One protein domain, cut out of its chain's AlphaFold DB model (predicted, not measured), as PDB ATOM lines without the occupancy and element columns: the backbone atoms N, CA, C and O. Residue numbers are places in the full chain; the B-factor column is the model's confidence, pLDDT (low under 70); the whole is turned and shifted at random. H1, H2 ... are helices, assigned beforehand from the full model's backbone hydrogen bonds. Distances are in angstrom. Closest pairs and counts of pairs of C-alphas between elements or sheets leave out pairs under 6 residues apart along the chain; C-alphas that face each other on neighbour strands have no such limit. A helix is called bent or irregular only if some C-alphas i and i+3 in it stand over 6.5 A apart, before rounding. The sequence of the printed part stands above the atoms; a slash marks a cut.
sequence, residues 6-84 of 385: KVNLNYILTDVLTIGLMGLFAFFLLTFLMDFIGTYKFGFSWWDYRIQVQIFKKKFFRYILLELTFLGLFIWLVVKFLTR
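This is residues 6 to 84 of the 385 residues of the protein "FtsK domain-containing protein" of Fusobacterium nucleatum subsp. polymorphum (UniProt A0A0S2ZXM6). What shape do the atoms make? They make a long, loose U of two helical sides running opposite ways: H1 is one side, H2a is a short crosspiece at the closed end, and H2b is the other side. The sides cross at a shallow tilt and meet toward the open end, away from the crosspiece. How is it made up? The printed part has 79 residues, with two named helices, H1 then the bent H2, no named strand, and the class all helix. How spread out is it? It is loose, a rod spanning 51 by 20 by 18 A, with a radius of gyration of the C-alphas of 16.8 A.

Where do the long helices meet? H1, residues 11 to 42, touches H2b, residues 61 to 82, with residues 15 to 26 of H1 and 74 to 82 of H2b alone. The closest C-alphas, of Ile 19 and Val 78, are 6.7 A apart, and the lines stand at a shallow tilt of 32 degrees, opposite ways. Where is the bend? H2, residues 49 to 82, was assigned as one helix by its hydrogen bonds, but is bent: C-alphas 58 and 61 are 8.7 A apart. H2a, residues 49 to 58, is about perpendicular to H2b at 79 degrees and close but not clearly touching, the closest C-alphas being those of Phe 56 and Tyr 63, 7.5 A apart; H1 and H2a are apart. What of the backbones? In H1, H2a and H2b every O i to N i+4 pair is within hydrogen-bond range.

Where does H1 run? It begins at C-alpha 11, (264.278, 208.108, 225.082), and is 44.8 A long. Where does H2 run? H2a begins at C-alpha 49, (274.262, 238.924, 199.162), and H2b, 31.4 A long, ends at C-alpha 82, (259.928, 208.455, 215.623).

How large is it? The two farthest C-alphas, of Lys 6 and Lys 58, are 53.5 A apart. Is it continuous and confident? The printed part has no cut, the link from H1 to H2 is short, and no printed residue has a pLDDT under 70.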
ATOM      1  N   LYS A   6     269.962 197.995 224.955       91.69
ATOM      2  CA  LYS A   6     269.491 198.305 226.314       91.69
ATOM      3  C   LYS A   6     268.322 199.290 226.263       91.69
ATOM      4  O   LYS A   6     268.378 200.266 225.515       91.69
ATOM      5  N   VAL A   7     267.292 199.054 227.075       92.44
ATOM      6  CA  VAL A   7     266.121 199.938 227.139       92.44
ATOM      7  C   VAL A   7     266.516 201.310 227.693       92.44
ATOM      8  O   VAL A   7     267.041 201.453 228.809       92.44
ATOM      9  N   ASN A   8     266.246 202.344 226.899       89.69
ATOM     10  CA  ASN A   8     266.504 203.734 227.241       89.69
ATOM     11  C   ASN A   8     265.263 204.366 227.889       89.69
ATOM     12  O   ASN A   8     264.256 204.594 227.221       89.69
ATOM     13  N   LEU A   9     265.351 204.692 229.184       88.25
ATOM     14  CA  LEU A   9     264.274 205.353 229.938       88.25
ATOM     15  C   LEU A   9     264.122 206.844 229.608       88.25
ATOM     16  O   LEU A   9     263.037 207.400 229.802       88.25
ATOM     17  N   ASN A  10     265.186 207.463 229.095       87.06
ATOM     18  CA  ASN A  10     265.253 208.873 228.714       87.06
ATOM     19  C   ASN A  10     265.129 209.042 227.196       87.06
ATOM     20  O   ASN A  10     265.656 209.997 226.632       87.06
ATOM     21  N   TYR A  11     264.429 208.115 226.535       85.75
ATOM     22  CA  TYR A  11     264.278 208.108 225.082       85.75
ATOM     23  C   TYR A  11     263.727 209.426 224.536       85.75
ATOM     24  O   TYR A  11     264.210 209.864 223.510       85.75
ATOM     25  N   ILE A  12     262.836 210.112 225.264       83.94
ATOM     26  CA  ILE A  12     262.319 211.434 224.870       83.94
ATOM     27  C   ILE A  12     263.464 212.436 224.685       83.94
ATOM     28  O   ILE A  12     263.552 213.081 223.648       83.94
ATOM     29  N   LEU A  13     264.373 212.538 225.661       85.81
ATOM     30  CA  LEU A  13     265.516 213.448 225.574       85.81
ATOM     31  C   LEU A  13     266.455 213.046 224.428       85.81
ATOM     32  O   LEU A  13     266.937 213.897 223.691       85.81
ATOM     33  N   THR A  14     266.700 211.743 224.266       84.81
ATOM     34  CA  THR A  14     267.548 211.222 223.184       84.81
ATOM     35  C   THR A  14     266.944 211.485 221.805       84.81
ATOM     36  O   THR A  14     267.667 211.882 220.893       84.81
ATOM     37  N   ASP A  15     265.634 211.308 221.653       85.25
ATOM     38  CA  ASP A  15     264.910 211.554 220.410       85.25
ATOM     39  C   ASP A  15     264.913 213.053 220.085       85.25
ATOM     40  O   ASP A  15     265.235 213.415 218.958       85.25
ATOM     41  N   VAL A  16     264.679 213.933 221.070       86.62
ATOM     42  CA  VAL A  16     264.756 215.398 220.896       86.62
ATOM     43  C   VAL A  16     266.149 215.844 220.453       86.62
ATOM     44  O   VAL A  16     266.269 216.591 219.484       86.62
ATOM     45  N   LEU A  17     267.209 215.362 221.109       87.31
ATOM     46  CA  LEU A  17     268.588 215.677 220.722       87.31
ATOM     47  C   LEU A  17     268.904 215.190 219.303       87.31
ATOM     48  O   LEU A  17     269.517 215.913 218.521       87.31
ATOM     49  N   THR A  18     268.452 213.984 218.949       86.62
ATOM     50  CA  THR A  18     268.682 213.425 217.609       86.62
ATOM     51  C   THR A  18     267.926 214.213 216.542       86.62
ATOM     52  O   THR A  18     268.496 214.524 215.503       86.62
ATOM     53  N   ILE A  19     266.672 214.594 216.804       88.69
ATOM     54  CA  ILE A  19     265.871 215.435 215.905       88.69
ATOM     55  C   ILE A  19     266.512 216.814 215.737       88.69
ATOM     56  O   ILE A  19     266.591 217.311 214.617       88.69
ATOM     57  N   GLY A  20     267.025 217.410 216.819       86.19
ATOM     58  CA  GLY A  20     267.763 218.673 216.761       86.19
ATOM     59  C   GLY A  20     269.004 218.583 215.870       86.19
ATOM     60  O   GLY A  20     269.209 219.437 215.012       86.19
ATOM     61  N   LEU A  21     269.787 217.506 216.001       88.25
ATOM     62  CA  LEU A  21     270.939 217.237 215.131       88.25
ATOM     63  C   LEU A  21     270.530 216.998 213.671       88.25
ATOM     64  O   LEU A  21     271.188 217.510 212.770       88.25
ATOM     65  N   MET A  22     269.437 216.268 213.426       87.75
ATOM     66  CA  MET A  22     268.885 216.089 212.078       87.75
ATOM     67  C   MET A  22     268.463 217.430 211.468       87.75
ATOM     68  O   MET A  22     268.694 217.653 210.284       87.75
ATOM     69  N   GLY A  23     267.863 218.318 212.268       86.62
ATOM     70  CA  GLY A  23     267.457 219.657 211.839       86.62
ATOM     71  C   GLY A  23     268.652 220.539 211.490       86.62
ATOM     72  O   GLY A  23     268.675 221.132 210.415       86.62
ATOM     73  N   LEU A  24     269.677 220.558 212.348       88.50
ATOM     74  CA  LEU A  24     270.938 221.255 212.074       88.50
ATOM     75  C   LEU A  24     271.590 220.735 210.789       88.50
ATOM     76  O   LEU A  24     271.960 221.522 209.924       88.50
ATOM     77  N   PHE A  25     271.677 219.413 210.630       87.88
ATOM     78  CA  PHE A  25     272.233 218.801 209.427       87.88
ATOM     79  C   PHE A  25     271.436 219.168 208.171       87.88
ATOM     80  O   PHE A  25     272.031 219.548 207.168       87.88
ATOM     81  N   ALA A  26     270.101 219.111 208.221       85.38
ATOM     82  CA  ALA A  26     269.246 219.490 207.099       85.38
ATOM     83  C   ALA A  26     269.421 220.969 206.711       85.38
ATOM     84  O   ALA A  26     269.472 221.285 205.522       85.38
ATOM     85  N   PHE A  27     269.570 221.857 207.699       84.00
ATOM     86  CA  PHE A  27     269.815 223.282 207.474       84.00
ATOM     87  C   PHE A  27     271.153 223.533 206.763       84.00
ATOM     88  O   PHE A  27     271.186 224.222 205.743       84.00
ATOM     89  N   PHE A  28     272.246 222.930 207.245       86.88
ATOM     90  CA  PHE A  28     273.562 223.050 206.603       86.88
ATOM     91  C   PHE A  28     273.620 222.371 205.231       86.88
ATOM     92  O   PHE A  28     274.282 222.864 204.321       86.88
ATOM     93  N   LEU A  29     272.918 221.250 205.053       85.56
ATOM     94  CA  LEU A  29     272.865 220.547 203.775       85.56
ATOM     95  C   LEU A  29     272.171 221.392 202.701       85.56
ATOM     96  O   LEU A  29     272.637 221.432 201.564       85.56
ATOM     97  N   LEU A  30     271.081 222.081 203.054       83.62
ATOM     98  CA  LEU A  30     270.364 222.952 202.127       83.62
ATOM     99  C   LEU A  30     271.250 224.113 201.661       83.62
ATOM    100  O   LEU A  30     271.361 224.349 200.460       83.62
ATOM    101  N   THR A  31     271.911 224.809 202.589       82.50
ATOM    102  CA  THR A  31     272.792 225.938 202.250       82.50
ATOM    103  C   THR A  31     273.997 225.495 201.422       82.50
ATOM    104  O   THR A  31     274.331 226.151 200.435       82.50
ATOM    105  N   PHE A  32     274.587 224.342 201.741       87.19
ATOM    106  CA  PHE A  32     275.672 223.748 200.962       87.19
ATOM    107  C   PHE A  32     275.246 223.377 199.533       87.19
ATOM    108  O   PHE A  32     275.941 223.705 198.573       87.19
ATOM    109  N   LEU A  33     274.091 222.722 199.366       84.81
ATOM    110  CA  LEU A  33     273.576 222.347 198.043       84.81
ATOM    111  C   LEU A  33     273.304 223.576 197.168       84.81
ATOM    112  O   LEU A  33     273.582 223.548 195.969       84.81
ATOM    113  N   MET A  34     272.785 224.654 197.762       81.44
ATOM    114  CA  MET A  34     272.543 225.910 197.051       81.44
ATOM    115  C   MET A  34     273.841 226.543 196.539       81.44
ATOM    116  O   MET A  34     273.896 226.952 195.379       81.44
ATOM    117  N   ASP A  35     274.889 226.577 197.365       84.88
ATOM    118  CA  ASP A  35     276.206 227.102 196.978       84.88
ATOM    119  C   ASP A  35     276.891 226.239 195.916       84.88
ATOM    120  O   ASP A  35     277.411 226.760 194.928       84.88
ATOM    121  N   PHE A  36     276.810 224.913 196.051       86.44
ATOM    122  CA  PHE A  36     277.367 223.976 195.079       86.44
ATOM    123  C   PHE A  36     276.717 224.126 193.695       86.44
ATOM    124  O   PHE A  36     277.407 224.240 192.681       86.44
ATOM    125  N   ILE A  37     275.379 224.176 193.643       82.38
ATOM    126  CA  ILE A  37     274.637 224.360 192.387       82.38
ATOM    127  C   ILE A  37     274.903 225.749 191.800       82.38
ATOM    128  O   ILE A  37     275.103 225.864 190.589       82.38
ATOM    129  N   GLY A  38     274.909 226.792 192.636       81.31
ATOM    130  CA  GLY A  38     275.226 228.161 192.225       81.31
ATOM    131  C   GLY A  38     276.594 228.245 191.555       81.31
ATOM    132  O   GLY A  38     276.704 228.737 190.430       81.31
ATOM    133  N   THR A  39     277.611 227.671 192.197       85.31
ATOM    134  CA  THR A  39     279.002 227.755 191.744       85.31
ATOM    135  C   THR A  39     279.212 226.960 190.459       85.31
ATOM    136  O   THR A  39     279.747 227.488 189.487       85.31
ATOM    137  N   TYR A  40     278.740 225.710 190.410       83.00
ATOM    138  CA  TYR A  40     279.010 224.813 189.282       83.00
ATOM    139  C   TYR A  40     278.149 225.105 188.045       83.00
ATOM    140  O   TYR A  40     278.627 225.012 186.918       83.00
ATOM    141  N   LYS A  41     276.866 225.443 188.230       79.69
ATOM    142  CA  LYS A  41     275.916 225.598 187.114       79.69
ATOM    143  C   LYS A  41     275.749 227.044 186.654       79.69
ATOM    144  O   LYS A  41     275.388 227.270 185.501       79.69
ATOM    145  N   PHE A  42     275.957 228.007 187.547       77.25
ATOM    146  CA  PHE A  42     275.635 229.413 187.298       77.25
ATOM    147  C   PHE A  42     276.802 230.376 187.566       77.25
ATOM    148  O   PHE A  42     276.645 231.570 187.320       77.25
ATOM    149  N   GLY A  43     277.953 229.881 188.035       80.56
ATOM    150  CA  GLY A  43     279.164 230.676 188.240       80.56
ATOM    151  C   GLY A  43     279.075 231.713 189.365       80.56
ATOM    152  O   GLY A  43     279.831 232.679 189.341       80.56
ATOM    153  N   PHE A  44     278.164 231.551 190.332       81.62
ATOM    154  CA  PHE A  44     278.040 232.457 191.480       81.62
ATOM    155  C   PHE A  44     278.113 231.704 192.807       81.62
ATOM    156  O   PHE A  44     277.639 230.576 192.909       81.62
ATOM    157  N   SER A  45     278.630 232.357 193.848       81.56
ATOM    158  CA  SER A  45     278.550 231.822 195.205       81.56
ATOM    159  C   SER A  45     277.223 232.196 195.858       81.56
ATOM    160  O   SER A  45     276.783 233.346 195.785       81.56
ATOM    161  N   TRP A  46     276.591 231.238 196.534       77.12
ATOM    162  CA  TRP A  46     275.369 231.481 197.300       77.12
ATOM    163  C   TRP A  46     275.607 232.423 198.481       77.12
ATOM    164  O   TRP A  46     274.663 233.043 198.959       77.12
ATOM    165  N   TRP A  47     276.854 232.582 198.925       81.88
ATOM    166  CA  TRP A  47     277.229 233.504 199.996       81.88
ATOM    167  C   TRP A  47     277.268 234.980 199.549       81.88
ATOM    168  O   TRP A  47     277.404 235.863 200.394       81.88
ATOM    169  N   ASP A  48     277.106 235.279 198.251       84.75
ATOM    170  CA  ASP A  48     277.016 236.656 197.751       84.75
ATOM    171  C   ASP A  48     275.603 237.240 197.937       84.75
ATOM    172  O   ASP A  48     274.636 236.889 197.249       84.75
ATOM    173  N   TYR A  49     275.499 238.213 198.842       78.69
ATOM    174  CA  TYR A  49     274.262 238.924 199.162       78.69
ATOM    175  C   TYR A  49     273.593 239.583 197.944       78.69
ATOM    176  O   TYR A  49     272.364 239.590 197.833       78.69
ATOM    177  N   ARG A  50     274.367 240.124 196.991       79.31
ATOM    178  CA  ARG A  50     273.797 240.813 195.817       79.31
ATOM    179  C   ARG A  50     273.028 239.840 194.929       79.31
ATOM    180  O   ARG A  50     271.968 240.187 194.403       79.31
ATOM    181  N   ILE A  51     273.541 238.618 194.801       75.56
ATOM    182  CA  ILE A  51     272.919 237.545 194.027       75.56
ATOM    183  C   ILE A  51     271.677 237.011 194.736       75.56
ATOM    184  O   ILE A  51     270.633 236.863 194.093       75.56
ATOM    185  N   GLN A  52     271.738 236.817 196.059       74.25
ATOM    186  CA  GLN A  52     270.568 236.431 196.852       74.25
ATOM    187  C   GLN A  52     269.403 237.403 196.615       74.25
ATOM    188  O   GLN A  52     268.316 236.980 196.222       74.25
ATOM    189  N   VAL A  53     269.635 238.716 196.730       76.19
ATOM    190  CA  VAL A  53     268.600 239.745 196.514       76.19
ATOM    191  C   VAL A  53     267.976 239.661 195.113       76.19
ATOM    192  O   VAL A  53     266.762 239.822 194.965       76.19
ATOM    193  N   GLN A  54     268.762 239.385 194.069       76.38
ATOM    194  CA  GLN A  54     268.237 239.244 192.706       76.38
ATOM    195  C   GLN A  54     267.392 237.976 192.521       76.38
ATOM    196  O   GLN A  54     266.344 238.025 191.866       76.38
ATOM    197  N   ILE A  55     267.819 236.855 193.105       73.62
ATOM    198  CA  ILE A  55     267.084 235.584 193.072       73.62
ATOM    199  C   ILE A  55     265.761 235.726 193.825       73.62
ATOM    200  O   ILE A  55     264.715 235.368 193.278       73.62
ATOM    201  N   PHE A  56     265.785 236.320 195.021       73.44
ATOM    202  CA  PHE A  56     264.579 236.585 195.803       73.44
ATOM    203  C   PHE A  56     263.614 237.512 195.060       73.44
ATOM    204  O   PHE A  56     262.420 237.248 195.067       73.44
ATOM    205  N   LYS A  57     264.090 238.529 194.328       76.69
ATOM    206  CA  LYS A  57     263.209 239.407 193.534       76.69
ATOM    207  C   LYS A  57     262.571 238.719 192.323       76.69
ATOM    208  O   LYS A  57     261.402 238.956 192.042       76.69
ATOM    209  N   LYS A  58     263.316 237.891 191.578       77.00
ATOM    210  CA  LYS A  58     262.840 237.302 190.304       77.00
ATOM    211  C   LYS A  58     262.206 235.916 190.438       77.00
ATOM    212  O   LYS A  58     261.439 235.514 189.568       77.00
ATOM    213  N   LYS A  59     262.563 235.146 191.469       77.06
ATOM    214  CA  LYS A  59     262.177 233.731 191.633       77.06
ATOM    215  C   LYS A  59     261.641 233.408 193.034       77.06
ATOM    216  O   LYS A  59     261.614 232.234 193.399       77.06
ATOM    217  N   PHE A  60     261.161 234.417 193.769       74.94
ATOM    218  CA  PHE A  60     260.623 234.314 195.134       74.94
ATOM    219  C   PHE A  60     259.779 233.053 195.380       74.94
ATOM    220  O   PHE A  60     260.109 232.222 196.222       74.94
ATOM    221  N   PHE A  61     258.730 232.864 194.573       76.06
ATOM    222  CA  PHE A  61     257.789 231.753 194.724       76.06
ATOM    223  C   PHE A  61     258.432 230.373 194.539       76.06
ATOM    224  O   PHE A  61     258.074 229.433 195.241       76.06
ATOM    225  N   ARG A  62     259.402 230.236 193.624       79.25
ATOM    226  CA  ARG A  62     260.105 228.959 193.405       79.25
ATOM    227  C   ARG A  62     261.020 228.613 194.577       79.25
ATOM    228  O   ARG A  62     261.169 227.439 194.892       79.25
ATOM    229  N   TYR A  63     261.618 229.623 195.203       77.12
ATOM    230  CA  TYR A  63     262.468 229.446 196.377       77.12
ATOM    231  C   TYR A  63     261.647 229.038 197.608       77.12
ATOM    232  O   TYR A  63     261.974 228.041 198.245       77.12
ATOM    233  N   ILE A  64     260.523 229.717 197.866       80.25
ATOM    234  CA  ILE A  64     259.586 229.319 198.931       80.25
ATOM    235  C   ILE A  64     259.105 227.884 198.722       80.25
ATOM    236  O   ILE A  64     259.083 227.095 199.663       80.25
ATOM    237  N   LEU A  65     258.748 227.520 197.486       84.81
ATOM    238  CA  LEU A  65     258.315 226.159 197.183       84.81
ATOM    239  C   LEU A  65     259.412 225.133 197.507       84.81
ATOM    240  O   LEU A  65     259.120 224.090 198.085       84.81
ATOM    241  N   LEU A  66     260.672 225.438 197.188       83.94
ATOM    242  CA  LEU A  66     261.809 224.576 197.501       83.94
ATOM    243  C   LEU A  66     262.017 224.426 199.017       83.94
ATOM    244  O   LEU A  66     262.132 223.299 199.498       83.94
ATOM    245  N   GLU A  67     261.983 225.514 199.789       82.75
ATOM    246  CA  GLU A  67     262.068 225.448 201.256       82.75
ATOM    247  C   GLU A  67     260.919 224.635 201.865       82.75
ATOM    248  O   GLU A  67     261.156 223.786 202.726       82.75
ATOM    249  N   LEU A  68     259.688 224.812 201.371       87.62
ATOM    250  CA  LEU A  68     258.535 224.022 201.807       87.62
ATOM    251  C   LEU A  68     258.700 222.532 201.483       87.62
ATOM    252  O   LEU A  68     258.356 221.690 202.313       87.62
ATOM    253  N   THR A  69     259.259 222.177 200.318       87.56
ATOM    254  CA  THR A  69     259.529 220.766 199.982       87.56
ATOM    255  C   THR A  69     260.595 220.144 200.886       87.56
ATOM    256  O   THR A  69     260.416 219.019 201.353       87.56
ATOM    257  N   PHE A  70     261.667 220.880 201.201       86.88
ATOM    258  CA  PHE A  70     262.695 220.435 202.145       86.88
ATOM    259  C   PHE A  70     262.138 220.293 203.563       86.88
ATOM    260  O   PHE A  70     262.421 219.298 204.231       86.88
ATOM    261  N   LEU A  71     261.299 221.236 204.004       86.94
ATOM    262  CA  LEU A  71     260.610 221.157 205.288       86.94
ATOM    263  C   LEU A  71     259.679 219.940 205.343       86.94
ATOM    264  O   LEU A  71     259.700 219.197 206.323       86.94
ATOM    265  N   GLY A  72     258.917 219.680 204.279       88.69
ATOM    266  CA  GLY A  72     258.066 218.495 204.164       88.69
ATOM    267  C   GLY A  72     258.861 217.187 204.244       88.69
ATOM    268  O   GLY A  72     258.493 216.286 204.999       88.69
ATOM    269  N   LEU A  73     259.991 217.097 203.533       89.62
ATOM    270  CA  LEU A  73     260.882 215.932 203.573       89.62
ATOM    271  C   LEU A  73     261.527 215.749 204.954       89.62
ATOM    272  O   LEU A  73     261.623 214.624 205.445       89.62
ATOM    273  N   PHE A  74     261.919 216.843 205.606       88.75
ATOM    274  CA  PHE A  74     262.439 216.819 206.970       88.75
ATOM    275  C   PHE A  74     261.389 216.316 207.966       88.75
ATOM    276  O   PHE A  74     261.670 215.397 208.737       88.75
ATOM    277  N   ILE A  75     260.163 216.849 207.913       87.31
ATOM    278  CA  ILE A  75     259.044 216.385 208.745       87.31
ATOM    279  C   ILE A  75     258.797 214.894 208.502       87.31
ATOM    280  O   ILE A  75     258.699 214.126 209.458       87.31
ATOM    281  N   TRP A  76     258.762 214.459 207.241       90.44
ATOM    282  CA  TRP A  76     258.592 213.049 206.893       90.44
ATOM    283  C   TRP A  76     259.700 212.159 207.480       90.44
ATOM    284  O   TRP A  76     259.405 211.109 208.057       90.44
ATOM    285  N   LEU A  77     260.967 212.585 207.410       89.19
ATOM    286  CA  LEU A  77     262.097 211.870 208.013       89.19
ATOM    287  C   LEU A  77     261.994 211.796 209.541       89.19
ATOM    288  O   LEU A  77     262.249 210.736 210.112       89.19
ATOM    289  N   VAL A  78     261.603 212.889 210.199       87.38
ATOM    290  CA  VAL A  78     261.395 212.929 211.656       87.38
ATOM    291  C   VAL A  78     260.264 211.990 212.063       87.38
ATOM    292  O   VAL A  78     260.440 211.187 212.981       87.38
ATOM    293  N   VAL A  79     259.133 212.023 211.352       85.62
ATOM    294  CA  VAL A  79     258.011 211.104 211.590       85.62
ATOM    295  C   VAL A  79     258.483 209.663 211.431       85.62
ATOM    296  O   VAL A  79     258.318 208.877 212.359       85.62
ATOM    297  N   LYS A  80     259.159 209.323 210.327       87.62
ATOM    298  CA  LYS A  80     259.706 207.978 210.076       87.62
ATOM    299  C   LYS A  80     260.708 207.532 211.148       87.62
ATOM    300  O   LYS A  80     260.751 206.358 211.514       87.62
ATOM    301  N   PHE A  81     261.522 208.451 211.665       86.62
ATOM    302  CA  PHE A  81     262.470 208.174 212.743       86.62
ATOM    303  C   PHE A  81     261.764 207.883 214.074       86.62
ATOM    304  O   PHE A  81     262.161 206.958 214.786       86.62
ATOM    305  N   LEU A  82     260.712 208.636 214.400       81.75
ATOM    306  CA  LEU A  82     259.928 208.455 215.623       81.75
ATOM    307  C   LEU A  82     259.027 207.214 215.567       81.75
ATOM    308  O   LEU A  82     258.857 206.541 216.583       81.75
ATOM    309  N   THR A  83     258.487 206.878 214.394       80.62
ATOM    310  CA  THR A  83     257.581 205.732 214.189       80.62
ATOM    311  C   THR A  83     258.303 204.430 213.847       80.62
ATOM    312  O   THR A  83     257.665 203.404 213.619       80.62
ATOM    313  N   ARG A  84     259.643 204.410 213.839       87.06
ATOM    314  CA  ARG A  84     260.400 203.173 213.606       87.06
ATOM    315  C   ARG A  84     260.071 202.123 214.676       87.06
ATOM    316  O   ARG A  84     260.108 202.410 215.874       87.06
TER     317      ARG A  84